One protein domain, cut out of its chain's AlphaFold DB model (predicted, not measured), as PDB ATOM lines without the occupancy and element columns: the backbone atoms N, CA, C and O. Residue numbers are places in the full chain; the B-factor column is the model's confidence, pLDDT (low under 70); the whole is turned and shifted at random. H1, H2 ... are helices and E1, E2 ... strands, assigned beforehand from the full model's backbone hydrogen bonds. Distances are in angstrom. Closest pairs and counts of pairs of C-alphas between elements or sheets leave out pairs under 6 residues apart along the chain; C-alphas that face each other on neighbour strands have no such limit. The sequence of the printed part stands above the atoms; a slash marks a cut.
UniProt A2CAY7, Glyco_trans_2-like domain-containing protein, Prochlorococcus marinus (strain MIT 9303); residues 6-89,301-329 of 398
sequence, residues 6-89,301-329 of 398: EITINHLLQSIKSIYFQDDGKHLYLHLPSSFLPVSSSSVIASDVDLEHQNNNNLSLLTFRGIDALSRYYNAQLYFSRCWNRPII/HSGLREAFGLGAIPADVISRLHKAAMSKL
ATOM      1  N   GLU A   6      56.888  20.106  28.984       56.94
ATOM      2  CA  GLU A   6      57.475  19.248  27.957       56.94
ATOM      3  C   GLU A   6      56.716  17.918  27.785       56.94
ATOM      4  O   GLU A   6      56.524  17.459  26.657       56.94
ATOM      5  N   ILE A   7      56.173  17.351  28.873       55.03
ATOM      6  CA  ILE A   7      55.300  16.163  28.814       55.03
ATOM      7  C   ILE A   7      53.992  16.510  28.083       55.03
ATOM      8  O   ILE A   7      53.487  15.702  27.304       55.03
ATOM      9  N   THR A   8      53.484  17.738  28.241       72.19
ATOM     10  CA  THR A   8      52.277  18.204  27.542       72.19
ATOM     11  C   THR A   8      52.487  18.352  26.032       72.19
ATOM     12  O   THR A   8      51.608  17.965  25.265       72.19
ATOM     13  N   ILE A   9      53.635  18.872  25.580       73.12
ATOM     14  CA  ILE A   9      53.899  19.073  24.142       73.12
ATOM     15  C   ILE A   9      54.106  17.737  23.428       73.12
ATOM     16  O   ILE A   9      53.529  17.529  22.367       73.12
ATOM     17  N   ASN A  10      54.877  16.810  24.001       76.56
ATOM     18  CA  ASN A  10      55.077  15.501  23.375       76.56
ATOM     19  C   ASN A  10      53.767  14.717  23.273       76.56
ATOM     20  O   ASN A  10      53.488  14.142  22.224       76.56
ATOM     21  N   HIS A  11      52.933  14.748  24.317       78.25
ATOM     22  CA  HIS A  11      51.599  14.154  24.252       78.25
ATOM     23  C   HIS A  11      50.752  14.816  23.158       78.25
ATOM     24  O   HIS A  11      50.183  14.118  22.328       78.25
ATOM     25  N   LEU A  12      50.735  16.152  23.097       77.31
ATOM     26  CA  LEU A  12      50.022  16.907  22.068       77.31
ATOM     27  C   LEU A  12      50.475  16.532  20.646       77.31
ATOM     28  O   LEU A  12      49.640  16.308  19.776       77.31
ATOM     29  N   LEU A  13      51.785  16.415  20.417       77.62
ATOM     30  CA  LEU A  13      52.343  16.015  19.124       77.62
ATOM     31  C   LEU A  13      51.977  14.573  18.753       77.62
ATOM     32  O   LEU A  13      51.704  14.306  17.585       77.62
ATOM     33  N   GLN A  14      51.935  13.647  19.715       79.75
ATOM     34  CA  GLN A  14      51.456  12.284  19.454       79.75
ATOM     35  C   GLN A  14      49.956  12.269  19.143       79.75
ATOM     36  O   GLN A  14      49.540  11.596  18.207       79.75
ATOM     37  N   SER A  15      49.158  13.063  19.860       75.81
ATOM     38  CA  SER A  15      47.730  13.231  19.586       75.81
ATOM     39  C   SER A  15      47.463  13.843  18.201       75.81
ATOM     40  O   SER A  15      46.474  13.523  17.558       75.81
ATOM     41  N   ILE A  16      48.353  14.688  17.676       75.31
ATOM     42  CA  ILE A  16      48.195  15.236  16.317       75.31
ATOM     43  C   ILE A  16      48.368  14.173  15.236       75.31
ATOM     44  O   ILE A  16      47.674  14.227  14.225       75.31
ATOM     45  N   LYS A  17      49.230  13.172  15.456       74.69
ATOM     46  CA  LYS A  17      49.393  12.054  14.510       74.69
ATOM     47  C   LYS A  17      48.128  11.216  14.357       74.69
ATOM     48  O   LYS A  17      48.001  10.471  13.395       74.69
ATOM     49  N   SER A  18      47.202  11.309  15.307       75.19
ATOM     50  CA  SER A  18      45.917  10.630  15.219       75.19
ATOM     51  C   SER A  18      44.819  11.503  14.603       75.19
ATOM     52  O   SER A  18      43.678  11.055  14.532       75.19
ATOM     53  N   ILE A  19      45.136  12.730  14.157       76.75
ATOM     54  CA  ILE A  19      44.196  13.562  13.402       76.75
ATOM     55  C   ILE A  19      44.138  13.056  11.973       76.75
ATOM     56  O   ILE A  19      45.053  13.309  11.190       76.75
ATOM     57  N   TYR A  20      43.052  12.392  11.606       78.56
ATOM     58  CA  TYR A  20      42.829  11.982  10.229       78.56
ATOM     59  C   TYR A  20      41.498  12.485   9.701       78.56
ATOM     60  O   TYR A  20      40.560  12.776  10.448       78.56
ATOM     61  N   PHE A  21      41.472  12.601   8.382       77.00
ATOM     62  CA  PHE A  21      40.377  13.145   7.615       77.00
ATOM     63  C   PHE A  21      40.011  12.147   6.520       77.00
ATOM     64  O   PHE A  21      40.890  11.685   5.788       77.00
ATOM     65  N   GLN A  22      38.728  11.818   6.411       81.62
ATOM     66  CA  GLN A  22      38.204  10.953   5.361       81.62
ATOM     67  C   GLN A  22      36.875  11.517   4.856       81.62
ATOM     68  O   GLN A  22      35.991  11.825   5.649       81.62
ATOM     69  N   ASP A  23      36.728  11.627   3.538       79.75
ATOM     70  CA  ASP A  23      35.459  11.942   2.879       79.75
ATOM     71  C   ASP A  23      35.106  10.774   1.949       79.75
ATOM     72  O   ASP A  23      35.881  10.441   1.052       79.75
ATOM     73  N   ASP A  24      33.972  10.112   2.194       82.38
ATOM     74  CA  ASP A  24      33.496   8.965   1.402       82.38
ATOM     75  C   ASP A  24      32.459   9.361   0.327       82.38
ATOM     76  O   ASP A  24      31.842   8.505  -0.309       82.38
ATOM     77  N   GLY A  25      32.238  10.666   0.138       76.56
ATOM     78  CA  GLY A  25      31.220  11.227  -0.745       76.56
ATOM     79  C   GLY A  25      29.868  11.468  -0.067       76.56
ATOM     80  O   GLY A  25      29.082  12.270  -0.579       76.56
ATOM     81  N   LYS A  26      29.606  10.855   1.093       70.69
ATOM     82  CA  LYS A  26      28.368  10.997   1.884       70.69
ATOM     83  C   LYS A  26      28.611  11.629   3.251       70.69
ATOM     84  O   LYS A  26      27.767  12.383   3.735       70.69
ATOM     85  N   HIS A  27      29.759  11.347   3.845       75.06
ATOM     86  CA  HIS A  27      30.139  11.729   5.190       75.06
ATOM     87  C   HIS A  27      31.535  12.330   5.194       75.06
ATOM     88  O   HIS A  27      32.407  11.951   4.412       75.06
ATOM     89  N   LEU A  28      31.732  13.252   6.126       75.44
ATOM     90  CA  LEU A  28      33.027  13.805   6.458       75.44
ATOM     91  C   LEU A  28      33.409  13.299   7.838       75.44
ATOM     92  O   LEU A  28      32.746  13.640   8.816       75.44
ATOM     93  N   TYR A  29      34.465  12.506   7.903       78.62
ATOM     94  CA  TYR A  29      34.995  11.957   9.136       78.62
ATOM     95  C   TYR A  29      36.207  12.773   9.560       78.62
ATOM     96  O   TYR A  29      37.206  12.839   8.838       78.62
ATOM     97  N   LEU A  30      36.125  13.373  10.743       78.94
ATOM     98  CA  LEU A  30      37.258  14.022  11.381       78.94
ATOM     99  C   LEU A  30      37.541  13.341  12.711       78.94
ATOM    100  O   LEU A  30      36.732  13.380  13.639       78.94
ATOM    101  N   HIS A  31      38.721  12.746  12.804       79.38
ATOM    102  CA  HIS A  31      39.195  12.175  14.048       79.38
ATOM    103  C   HIS A  31      40.016  13.208  14.782       79.38
ATOM    104  O   HIS A  31      41.020  13.693  14.267       79.38
ATOM    105  N   LEU A  32      39.578  13.551  15.988       76.12
ATOM    106  CA  LEU A  32      40.294  14.473  16.855       76.12
ATOM    107  C   LEU A  32      40.616  13.793  18.182       76.12
ATOM    108  O   LEU A  32      39.817  12.994  18.685       76.12
ATOM    109  N   PRO A  33      41.758  14.134  18.795       77.62
ATOM    110  CA  PRO A  33      41.993  13.835  20.197       77.62
ATOM    111  C   PRO A  33      40.824  14.348  21.033       77.62
ATOM    112  O   PRO A  33      40.417  15.498  20.868       77.62
ATOM    113  N   SER A  34      40.310  13.549  21.965       76.62
ATOM    114  CA  SER A  34      39.197  13.980  22.825       76.62
ATOM    115  C   SER A  34      39.531  15.246  23.624       76.62
ATOM    116  O   SER A  34      38.642  16.025  23.946       76.62
ATOM    117  N   SER A  35      40.818  15.511  23.876       74.50
ATOM    118  CA  SER A  35      41.300  16.760  24.481       74.50
ATOM    119  C   SER A  35      41.063  18.012  23.629       74.50
ATOM    120  O   SER A  35      41.283  19.115  24.118       74.50
ATOM    121  N   PHE A  36      40.707  17.864  22.350       72.38
ATOM    122  CA  PHE A  36      40.402  18.972  21.439       72.38
ATOM    123  C   PHE A  36      38.898  19.221  21.334       72.38
ATOM    124  O   PHE A  36      38.503  20.173  20.673       72.38
ATOM    125  N   LEU A  37      38.057  18.392  21.957       74.94
ATOM    126  CA  LEU A  37      36.619  18.619  21.980       74.94
ATOM    127  C   LEU A  37      36.223  19.502  23.169       74.94
ATOM    128  O   LEU A  37      36.805  19.381  24.251       74.94
ATOM    129  N   PRO A  38      35.220  20.380  23.008       69.69
ATOM    130  CA  PRO A  38      34.693  21.153  24.122       69.69
ATOM    131  C   PRO A  38      34.039  20.229  25.161       69.69
ATOM    132  O   PRO A  38      33.318  19.294  24.820       69.69
ATOM    133  N   VAL A  39      34.257  20.527  26.447       59.75
ATOM    134  CA  VAL A  39      33.794  19.717  27.595       59.75
ATOM    135  C   VAL A  39      32.256  19.695  27.730       59.75
ATOM    136  O   VAL A  39      31.705  18.835  28.409       59.75
ATOM    137  N   SER A  40      31.539  20.599  27.052       58.09
ATOM    138  CA  SER A  40      30.074  20.703  27.074       58.09
ATOM    139  C   SER A  40      29.480  20.633  25.660       58.09
ATOM    140  O   SER A  40      29.020  21.634  25.113       58.09
ATOM    141  N   SER A  41      29.514  19.458  25.032       52.31
ATOM    142  CA  SER A  41      28.987  19.257  23.674       52.31
ATOM    143  C   SER A  41      27.461  19.103  23.603       52.31
ATOM    144  O   SER A  41      26.901  19.216  22.517       52.31
ATOM    145  N   SER A  42      26.760  18.899  24.725       52.47
ATOM    146  CA  SER A  42      25.331  18.536  24.724       52.47
ATOM    147  C   SER A  42      24.377  19.622  24.208       52.47
ATOM    148  O   SER A  42      23.263  19.290  23.816       52.47
ATOM    149  N   SER A  43      24.787  20.894  24.158       51.41
ATOM    150  CA  SER A  43      23.962  22.001  23.641       51.41
ATOM    151  C   SER A  43      24.301  22.446  22.212       51.41
ATOM    152  O   SER A  43      23.585  23.275  21.655       51.41
ATOM    153  N   VAL A  44      25.374  21.918  21.604       55.41
ATOM    154  CA  VAL A  44      25.895  22.380  20.296       55.41
ATOM    155  C   VAL A  44      25.638  21.371  19.169       55.41
ATOM    156  O   VAL A  44      25.955  21.647  18.012       55.41
ATOM    157  N   ILE A  45      25.016  20.224  19.465       53.34
ATOM    158  CA  ILE A  45      24.696  19.207  18.455       53.34
ATOM    159  C   ILE A  45      23.599  19.756  17.534       53.34
ATOM    160  O   ILE A  45      22.407  19.686  17.827       53.34
ATOM    161  N   ALA A  46      24.018  20.355  16.418       55.84
ATOM    162  CA  ALA A  46      23.156  20.536  15.263       55.84
ATOM    163  C   ALA A  46      22.663  19.152  14.818       55.84
ATOM    164  O   ALA A  46      23.408  18.181  14.931       55.84
ATOM    165  N   SER A  47      21.446  19.060  14.281       61.34
ATOM    166  CA  SER A  47      20.843  17.805  13.792       61.34
ATOM    167  C   SER A  47      21.700  17.022  12.784       61.34
ATOM    168  O   SER A  47      21.391  15.871  12.487       61.34
ATOM    169  N   ASP A  48      22.759  17.644  12.265       62.75
ATOM    170  CA  ASP A  48      23.538  17.191  11.116       62.75
ATOM    171  C   ASP A  48      24.961  16.726  11.489       62.75
ATOM    172  O   ASP A  48      25.777  16.458  10.598       62.75
ATOM    173  N   VAL A  49      25.274  16.639  12.791       69.88
ATOM    174  CA  VAL A  49      26.571  16.170  13.306       69.88
ATOM    175  C   VAL A  49      26.366  14.989  14.246       69.88
ATOM    176  O   VAL A  49      25.824  15.149  15.338       69.88
ATOM    177  N   ASP A  50      26.869  13.820  13.852       73.62
ATOM    178  CA  ASP A  50      26.950  12.667  14.746       73.62
ATOM    179  C   ASP A  50      28.328  12.651  15.420       73.62
ATOM    180  O   ASP A  50      29.367  12.683  14.752       73.62
ATOM    181  N   LEU A  51      28.339  12.605  16.752       73.25
ATOM    182  CA  LEU A  51      29.552  12.457  17.552       73.25
ATOM    183  C   LEU A  51      29.615  11.031  18.102       73.25
ATOM    184  O   LEU A  51      28.822  10.661  18.968       73.25
ATOM    185  N   GLU A  52      30.598  10.255  17.650       73.56
ATOM    186  CA  GLU A  52      30.887   8.928  18.189       73.56
ATOM    187  C   GLU A  52      32.188   8.960  19.000       73.56
ATOM    188  O   GLU A  52      33.287   9.166  18.474       73.56
ATOM    189  N   HIS A  53      32.081   8.740  20.313       67.81
ATOM    190  CA  HIS A  53      33.253   8.560  21.167       67.81
ATOM    191  C   HIS A  53      33.752   7.116  21.078       67.81
ATOM    192  O   HIS A  53      33.074   6.182  21.506       67.81
ATOM    193  N   GLN A  54      34.971   6.925  20.568       63.25
ATOM    194  CA  GLN A  54      35.625   5.620  20.589       63.25
ATOM    195  C   GLN A  54      36.449   5.482  21.877       63.25
ATOM    196  O   GLN A  54      37.581   5.958  21.971       63.25
ATOM    197  N   ASN A  55      35.879   4.798  22.877       56.91
ATOM    198  CA  ASN A  55      36.448   4.671  24.231       56.91
ATOM    199  C   ASN A  55      37.870   4.084  24.292       56.91
ATOM    200  O   ASN A  55      38.568   4.300  25.278       56.91
ATOM    201  N   ASN A  56      38.324   3.364  23.264       59.00
ATOM    202  CA  ASN A  56      39.569   2.600  23.354       59.00
ATOM    203  C   ASN A  56      40.846   3.412  23.064       59.00
ATOM    204  O   ASN A  56      41.915   2.959  23.455       59.00
ATOM    205  N   ASN A  57      40.763   4.599  22.438       62.28
ATOM    206  CA  ASN A  57      41.954   5.313  21.931       62.28
ATOM    207  C   ASN A  57      42.034   6.818  22.268       62.28
ATOM    208  O   ASN A  57      42.865   7.514  21.688       62.28
ATOM    209  N   ASN A  58      41.197   7.358  23.166       73.31
ATOM    210  CA  ASN A  58      41.093   8.817  23.400       73.31
ATOM    211  C   ASN A  58      40.854   9.630  22.108       73.31
ATOM    212  O   ASN A  58      41.253  10.793  22.001       73.31
ATOM    213  N   LEU A  59      40.218   8.996  21.125       72.56
ATOM    214  CA  LEU A  59      39.855   9.582  19.847       72.56
ATOM    215  C   LEU A  59      38.348   9.746  19.793       72.56
ATOM    216  O   LEU A  59      37.587   8.868  20.206       72.56
ATOM    217  N   SER A  60      37.926  10.873  19.247       76.44
ATOM    218  CA  SER A  60      36.530  11.124  18.942       76.44
ATOM    219  C   SER A  60      36.362  11.235  17.440       76.44
ATOM    220  O   SER A  60      37.158  11.904  16.777       76.44
ATOM    221  N   LEU A  61      35.345  10.552  16.924       78.56
ATOM    222  CA  LEU A  61      34.949  10.613  15.531       78.56
ATOM    223  C   LEU A  61      33.802  11.611  15.396       78.56
ATOM    224  O   LEU A  61      32.721  11.411  15.949       78.56
ATOM    225  N   LEU A  62      34.054  12.686  14.658       76.19
ATOM    226  CA  LEU A  62      33.026  13.618  14.220       76.19
ATOM    227  C   LEU A  62      32.597  13.237  12.808       76.19
ATOM    228  O   LEU A  62      33.435  13.209  11.906       76.19
ATOM    229  N   THR A  63      31.304  12.973  12.628       78.12
ATOM    230  CA  THR A  63      30.711  12.688  11.321       78.12
ATOM    231  C   THR A  63      29.810  13.844  10.915       78.12
ATOM    232  O   THR A  63      28.778  14.085  11.542       78.12
ATOM    233  N   PHE A  64      30.180  14.550   9.848       77.56
ATOM    234  CA  PHE A  64      29.352  15.613   9.279       77.56
ATOM    235  C   PHE A  64      28.610  15.093   8.052       77.56
ATOM    236  O   PHE A  64      29.223  14.590   7.103       77.56
ATOM    237  N   ARG A  65      27.280  15.222   8.069       74.88
ATOM    238  CA  ARG A  65      26.411  14.849   6.947       74.88
ATOM    239  C   ARG A  65      26.206  16.042   6.015       74.88
ATOM    240  O   ARG A  65      26.222  17.196   6.441       74.88
ATOM    241  N   GLY A  66      26.006  15.763   4.730       69.88
ATOM    242  CA  GLY A  66      25.711  16.782   3.724       69.88
ATOM    243  C   GLY A  66      25.458  16.163   2.354       69.88
ATOM    244  O   GLY A  66      26.007  15.107   2.038       69.88
ATOM    245  N   ILE A  67      24.620  16.825   1.554       73.38
ATOM    246  CA  ILE A  67      24.233  16.364   0.209       73.38
ATOM    247  C   ILE A  67      25.399  16.385  -0.789       73.38
ATOM    248  O   ILE A  67      25.379  15.655  -1.776       73.38
ATOM    249  N   ASP A  68      26.429  17.182  -0.504       78.88
ATOM    250  CA  ASP A  68      27.679  17.278  -1.248       78.88
ATOM    251  C   ASP A  68      28.852  17.600  -0.302       78.88
ATOM    252  O   ASP A  68      28.670  17.855   0.894       78.88
ATOM    253  N   ALA A  69      30.078  17.568  -0.834       74.19
ATOM    254  CA  ALA A  69      31.288  17.865  -0.065       74.19
ATOM    255  C   ALA A  69      31.261  19.281   0.527       74.19
ATOM    256  O   ALA A  69      31.638  19.483   1.679       74.19
ATOM    257  N   LEU A  70      30.763  20.258  -0.230       73.88
ATOM    258  CA  LEU A  70      30.719  21.658   0.184       73.88
ATOM    259  C   LEU A  70      29.852  21.854   1.437       73.88
ATOM    260  O   LEU A  70      30.293  22.472   2.405       73.88
ATOM    261  N   SER A  71      28.666  21.249   1.456       77.44
ATOM    262  CA  SER A  71      27.734  21.274   2.585       77.44
ATOM    263  C   SER A  71      28.345  20.634   3.832       77.44
ATOM    264  O   SER A  71      28.188  21.151   4.938       77.44
ATOM    265  N   ARG A  72      29.095  19.534   3.669       80.50
ATOM    266  CA  ARG A  72      29.784  18.872   4.786       80.50
ATOM    267  C   ARG A  72      30.863  19.754   5.410       80.50
ATOM    268  O   ARG A  72      30.926  19.860   6.633       80.50
ATOM    269  N   TYR A  73      31.677  20.410   4.583       79.81
ATOM    270  CA  TYR A  73      32.698  21.353   5.050       79.81
ATOM    271  C   TYR A  73      32.073  22.546   5.785       79.81
ATOM    272  O   TYR A  73      32.550  22.919   6.856       79.81
ATOM    273  N   TYR A  74      30.979  23.102   5.257       82.88
ATOM    274  CA  TYR A  74      30.263  24.198   5.911       82.88
ATOM    275  C   TYR A  74      29.693  23.792   7.277       82.88
ATOM    276  O   TYR A  74      29.880  24.506   8.260       82.88
ATOM    277  N   ASN A  75      29.067  22.615   7.372       80.19
ATOM    278  CA  ASN A  75      28.551  22.093   8.641       80.19
ATOM    279  C   ASN A  75      29.668  21.895   9.676       80.19
ATOM    280  O   ASN A  75      29.493  22.240  10.847       80.19
ATOM    281  N   ALA A  76      30.831  21.403   9.244       81.38
ATOM    282  CA  ALA A  76      32.003  21.278  10.102       81.38
ATOM    283  C   ALA A  76      32.503  22.637  10.608       81.38
ATOM    284  O   ALA A  76      32.698  22.810  11.812       81.38
ATOM    285  N   GLN A  77      32.644  23.626   9.726       82.69
ATOM    286  CA  GLN A  77      33.037  24.977  10.128       82.69
ATOM    287  C   GLN A  77      32.029  25.610  11.086       82.69
ATOM    288  O   GLN A  77      32.428  26.183  12.093       82.69
ATOM    289  N   LEU A  78      30.727  25.468  10.828       82.44
ATOM    290  CA  LEU A  78      29.684  26.000  11.702       82.44
ATOM    291  C   LEU A  78      29.750  25.378  13.102       82.44
ATOM    292  O   LEU A  78      29.618  26.093  14.099       82.44
ATOM    293  N   TYR A  79      29.971  24.064  13.177       82.69
ATOM    294  CA  TYR A  79      30.185  23.359  14.437       82.69
ATOM    295  C   TYR A  79      31.376  23.955  15.194       82.69
ATOM    296  O   TYR A  79      31.218  24.409  16.328       82.69
ATOM    297  N   PHE A  80      32.543  24.055  14.556       82.06
ATOM    298  CA  PHE A  80      33.742  24.569  15.216       82.06
ATOM    299  C   PHE A  80      33.666  26.055  15.555       82.06
ATOM    300  O   PHE A  80      34.101  26.448  16.638       82.06
ATOM    301  N   SER A  81      33.055  26.883  14.707       81.94
ATOM    302  CA  SER A  81      32.825  28.292  15.021       81.94
ATOM    303  C   SER A  81      31.978  28.454  16.279       81.94
ATOM    304  O   SER A  81      32.295  29.295  17.117       81.94
ATOM    305  N   ARG A  82      30.965  27.603  16.482       82.31
ATOM    306  CA  ARG A  82      30.177  27.589  17.724       82.31
ATOM    307  C   ARG A  82      30.984  27.087  18.915       82.31
ATOM    308  O   ARG A  82      30.942  27.714  19.970       82.31
ATOM    309  N   CYS A  83      31.734  25.997  18.756       79.00
ATOM    310  CA  CYS A  83      32.560  25.438  19.830       79.00
ATOM    311  C   CYS A  83      33.615  26.431  20.336       79.00
ATOM    312  O   CYS A  83      33.881  26.482  21.535       79.00
ATOM    313  N   TRP A  84      34.193  27.224  19.432       82.62
ATOM    314  CA  TRP A  84      35.322  28.109  19.721       82.62
ATOM    315  C   TRP A  84      34.959  29.593  19.756       82.62
ATOM    316  O   TRP A  84      35.856  30.426  19.862       82.62
ATOM    317  N   ASN A  85      33.667  29.929  19.667       84.94
ATOM    318  CA  ASN A  85      33.178  31.304  19.568       84.94
ATOM    319  C   ASN A  85      33.902  32.114  18.468       84.94
ATOM    320  O   ASN A  85      34.289  33.266  18.668       84.94
ATOM    321  N   ARG A  86      34.136  31.483  17.311       85.56
ATOM    322  CA  ARG A  86      34.731  32.134  16.137       85.56
ATOM    323  C   ARG A  86      33.640  32.749  15.261       85.56
ATOM    324  O   ARG A  86      32.506  32.259  15.270       85.56
ATOM    325  N   PRO A  87      33.972  33.780  14.465       86.81
ATOM    326  CA  PRO A  87      33.071  34.285  13.441       86.81
ATOM    327  C   PRO A  87      32.538  33.146  12.567       86.81
ATOM    328  O   PRO A  87      33.276  32.234  12.181       86.81
ATOM    329  N   ILE A  88      31.239  33.184  12.277       86.88
ATOM    330  CA  ILE A  88      30.641  32.288  11.291       86.88
ATOM    331  C   ILE A  88      30.970  32.872   9.928       86.88
ATOM    332  O   ILE A  88      30.572  33.993   9.612       86.88
ATOM    333  N   ILE A  89      31.708  32.106   9.141       84.69
ATOM    334  CA  ILE A  89      32.092  32.504   7.796       84.69
ATOM    335  C   ILE A  89      30.985  32.024   6.867       84.69
ATOM    336  O   ILE A  89      30.637  30.838   6.905       84.69
ATOM    337  N   HIS A 301      51.511  16.528   8.715       73.38
ATOM    338  CA  HIS A 301      50.274  15.771   8.813       73.38
ATOM    339  C   HIS A 301      49.210  16.444   7.950       73.38
ATOM    340  O   HIS A 301      48.686  17.500   8.310       73.38
ATOM    341  N   SER A 302      48.855  15.823   6.823       83.38
ATOM    342  CA  SER A 302      47.732  16.252   5.974       83.38
ATOM    343  C   SER A 302      46.461  16.518   6.792       83.38
ATOM    344  O   SER A 302      45.753  17.487   6.528       83.38
ATOM    345  N   GLY A 303      46.231  15.734   7.852       84.50
ATOM    346  CA  GLY A 303      45.122  15.938   8.783       84.50
ATOM    347  C   GLY A 303      45.161  17.266   9.549       84.50
ATOM    348  O   GLY A 303      44.108  17.853   9.768       84.50
ATOM    349  N   LEU A 304      46.339  17.793   9.915       88.62
ATOM    350  CA  LEU A 304      46.435  19.092  10.598       88.62
ATOM    351  C   LEU A 304      46.081  20.245   9.652       88.62
ATOM    352  O   LEU A 304      45.381  21.174  10.042       88.62
ATOM    353  N   ARG A 305      46.514  20.148   8.394       90.94
ATOM    354  CA  ARG A 305      46.190  21.112   7.338       90.94
ATOM    355  C   ARG A 305      44.688  21.142   7.037       90.94
ATOM    356  O   ARG A 305      44.111  22.221   6.950       90.94
ATOM    357  N   GLU A 306      44.037  19.979   6.957       89.50
ATOM    358  CA  GLU A 306      42.568  19.906   6.857       89.50
ATOM    359  C   GLU A 306      41.892  20.469   8.115       89.50
ATOM    360  O   GLU A 306      40.970  21.274   8.011       89.50
ATOM    361  N   ALA A 307      42.383  20.130   9.311       88.88
ATOM    362  CA  ALA A 307      41.828  20.638  10.563       88.88
ATOM    363  C   ALA A 307      41.941  22.171  10.686       88.88
ATOM    364  O   ALA A 307      41.005  22.813  11.162       88.88
ATOM    365  N   PHE A 308      43.037  22.777  10.218       92.75
ATOM    366  CA  PHE A 308      43.150  24.233  10.093       92.75
ATOM    367  C   PHE A 308      42.156  24.790   9.073       92.75
ATOM    368  O   PHE A 308      41.447  25.737   9.398       92.75
ATOM    369  N   GLY A 309      42.010  24.158   7.905       91.50
ATOM    370  CA  GLY A 309      40.996  24.523   6.907       91.50
ATOM    371  C   GLY A 309      39.546  24.448   7.398       91.50
ATOM    372  O   GLY A 309      38.671  25.119   6.854       91.50
ATOM    373  N   LEU A 310      39.279  23.656   8.433       89.44
ATOM    374  CA  LEU A 310      37.971  23.558   9.086       89.44
ATOM    375  C   LEU A 310      37.820  24.488  10.294       89.44
ATOM    376  O   LEU A 310      36.741  24.555  10.878       89.44
ATOM    377  N   GLY A 311      38.891  25.164  10.717       89.31
ATOM    378  CA  GLY A 311      38.901  25.902  11.975       89.31
ATOM    379  C   GLY A 311      38.700  24.986  13.190       89.31
ATOM    380  O   GLY A 311      38.217  25.439  14.223       89.31
ATOM    381  N   ALA A 312      39.065  23.707  13.069       87.50
ATOM    382  CA  ALA A 312      38.791  22.671  14.060       87.50
ATOM    383  C   ALA A 312      39.702  22.730  15.289       87.50
ATOM    384  O   ALA A 312      39.375  22.163  16.330       87.50
ATOM    385  N   ILE A 313      40.849  23.405  15.172       86.81
ATOM    386  CA  ILE A 313      41.850  23.475  16.233       86.81
ATOM    387  C   ILE A 313      41.643  24.746  17.078       86.81
ATOM    388  O   ILE A 313      41.676  25.848  16.518       86.81
ATOM    389  N   PRO A 314      41.482  24.616  18.411       86.75
ATOM    390  CA  PRO A 314      41.388  25.749  19.330       86.75
ATOM    391  C   PRO A 314      42.614  26.671  19.299       86.75
ATOM    392  O   PRO A 314      43.747  26.213  19.120       86.75
ATOM    393  N   ALA A 315      42.407  27.959  19.576       88.94
ATOM    394  CA  ALA A 315      43.476  28.962  19.593       88.94
ATOM    395  C   ALA A 315      44.587  28.661  20.624       88.94
ATOM    396  O   ALA A 315      45.768  28.870  20.345       88.94
ATOM    397  N   ASP A 316      44.257  28.116  21.801       86.44
ATOM    398  CA  ASP A 316      45.257  27.740  22.813       86.44
ATOM    399  C   ASP A 316      46.108  26.538  22.365       86.44
ATOM    400  O   ASP A 316      47.306  26.462  22.654       86.44
ATOM    401  N   VAL A 317      45.512  25.602  21.619       87.75
ATOM    402  CA  VAL A 317      46.234  24.494  20.984       87.75
ATOM    403  C   VAL A 317      47.163  25.029  19.895       87.75
ATOM    404  O   VAL A 317      48.348  24.697  19.930       87.75
ATOM    405  N   ILE A 318      46.672  25.898  19.003       91.25
ATOM    406  CA  ILE A 318      47.488  26.561  17.969       91.25
ATOM    407  C   ILE A 318      48.681  27.273  18.614       91.25
ATOM    408  O   ILE A 318      49.821  27.013  18.240       91.25
ATOM    409  N   SER A 319      48.458  28.074  19.657       90.50
ATOM    410  CA  SER A 319      49.523  28.790  20.368       90.50
ATOM    411  C   SER A 319      50.608  27.854  20.926       90.50
ATOM    412  O   SER A 319      51.807  28.104  20.763       90.50
ATOM    413  N   ARG A 320      50.218  26.727  21.546       89.19
ATOM    414  CA  ARG A 320      51.174  25.723  22.051       89.19
ATOM    415  C   ARG A 320      51.967  25.058  20.930       89.19
ATOM    416  O   ARG A 320      53.171  24.850  21.090       89.19
ATOM    417  N   LEU A 321      51.314  24.738  19.814       90.00
ATOM    418  CA  LEU A 321      51.976  24.171  18.640       90.00
ATOM    419  C   LEU A 321      52.941  25.165  18.019       90.00
ATOM    420  O   LEU A 321      54.096  24.823  17.788       90.00
ATOM    421  N   HIS A 322      52.523  26.412  17.842       91.88
ATOM    422  CA  HIS A 322      53.387  27.459  17.328       91.88
ATOM    423  C   HIS A 322      54.619  27.644  18.224       91.88
ATOM    424  O   HIS A 322      55.748  27.656  17.734       91.88
ATOM    425  N   LYS A 323      54.451  27.657  19.553       90.00
ATOM    426  CA  LYS A 323      55.581  27.698  20.495       90.00
ATOM    427  C   LYS A 323      56.519  26.494  20.344       90.00
ATOM    428  O   LYS A 323      57.737  26.661  20.412       90.00
ATOM    429  N   ALA A 324      55.983  25.290  20.144       88.19
ATOM    430  CA  ALA A 324      56.791  24.095  19.906       88.19
ATOM    431  C   ALA A 324      57.563  24.184  18.575       88.19
ATOM    432  O   ALA A 324      58.762  23.896  18.546       88.19
ATOM    433  N   ALA A 325      56.912  24.661  17.510       88.94
ATOM    434  CA  ALA A 325      57.516  24.922  16.206       88.94
ATOM    435  C   ALA A 325      58.681  25.923  16.321       88.94
ATOM    436  O   ALA A 325      59.808  25.629  15.923       88.94
ATOM    437  N   MET A 326      58.442  27.064  16.977       87.19
ATOM    438  CA  MET A 326      59.448  28.107  17.201       87.19
ATOM    439  C   MET A 326      60.590  27.652  18.114       87.19
ATOM    440  O   MET A 326      61.740  28.039  17.914       87.19
ATOM    441  N   SER A 327      60.319  26.795  19.102       87.00
ATOM    442  CA  SER A 327      61.359  26.186  19.942       87.00
ATOM    443  C   SER A 327      62.299  25.300  19.120       87.00
ATOM    444  O   SER A 327      63.515  25.353  19.293       87.00
ATOM    445  N   LYS A 328      61.759  24.524  18.171       84.56
ATOM    446  CA  LYS A 328      62.563  23.718  17.244       84.56
ATOM    447  C   LYS A 328      63.376  24.604  16.299       84.56
ATOM    448  O   LYS A 328      64.578  24.383  16.152       84.56
ATOM    449  N   LEU A 329      62.751  25.637  15.726       83.56
ATOM    450  CA  LEU A 329      63.422  26.585  14.836       83.56
ATOM    451  C   LEU A 329      64.554  27.333  15.556       83.56
ATOM    452  O   LEU A 329      65.686  27.311  15.088       83.56
TER     453      LEU A 329
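AT A GLANCE: This is residues 6 to 89 and 301 to 329 of the 398 residues of the protein "Glyco_trans_2-like domain-containing protein" of Prochlorococcus marinus (strain MIT 9303) (UniProt A2CAY7). A twisted wall of four antiparallel strands has the helices H2 and H3 over one face and its other face bare, while H1 and H4 reach out past one end of the sheet, where they cross, only just touching. A long loop, residues 34 to 48, joins the inner strand E2 to the edge strand E3. The printed part has 113 residues with four named helices and four named strands, in the order H1 E1 E2 E3 E4 H2 H3 H4, and the sheet runs E1 E2 E4 E3. The class is mixed, helices and strands; the whole is compact, with a radius of gyration of the C-alphas of 14.1 A and spans of 43 by 33 by 27 A.

IN THESE COORDINATES: Begin with the sheet: find E1 at residues 20 to 23, 10.4 A long, then E2 at residues 27 to 33, 19.2 A, E4 at residues 59 to 65, 19.4 A, and E3 at residues 49 to 54, 15.7 A. H2, residues 69 to 84, runs 22.6 A from C-alpha 69 at (31.288, 17.865, -0.065). H3 is residues 302 to 309, 10.7 A. Find C-alpha 6 at (57.475, 19.248, 27.957); from there H1 runs 15.4 A to residue 16. H4, residues 315 to 329, runs 20.6 A and ends at C-alpha 329, (63.422, 26.585, 14.836).

HOW THE PARTS SIT: In the hairpin E1 and E2, look for N 29 and O 22 at 2.8 A. E2 and E4 are antiparallel at 157 degrees, with N 30 and O 62 at 2.9 A. In the hairpin E3 and E4, N 61 and O 52 are 2.9 A apart. H2 is on the sheet at a height of 9.2 A, slantwise to the strands at 44 degrees to E4 on the local plane; the closest C-alphas of H2 and E4 are those of Arg 72 and Phe 64, 5.6 A apart. H3 is on the same face, over E1 at a height of 8.4 A, and only just stands up from the sheet, rising 43 degrees; C-alphas 303 and 20, the closest, are 4.8 A apart. H1 only grazes the sheet, with residues 12 to 16. H4 is not on the sheet; with residues 320 to 324 alone it only just touches H1, with 3 pairs of C-alphas within 8 A, the closest those of Ala 324 and Ile 9 at 7.2 A, and their lines are only just about perpendicular at 72 degrees. In H1, H2, H3 and H4 every O i to N i+4 pair is within hydrogen-bond range.

THE WHOLE: The two C-alphas farthest apart, those of Ser 47 and Leu 329, are 43.5 A apart. Residues 90 to 300 are not printed; C-alphas 89 and 301 stand 24.7 A apart across this cut. Of the links that are printed whole, E2 to E3 is long, with 15 residues. The mean pLDDT of the printed part is 77.3; look for values under 70 at residues 6 to 7, 38 to 49, 53 to 57 and 66.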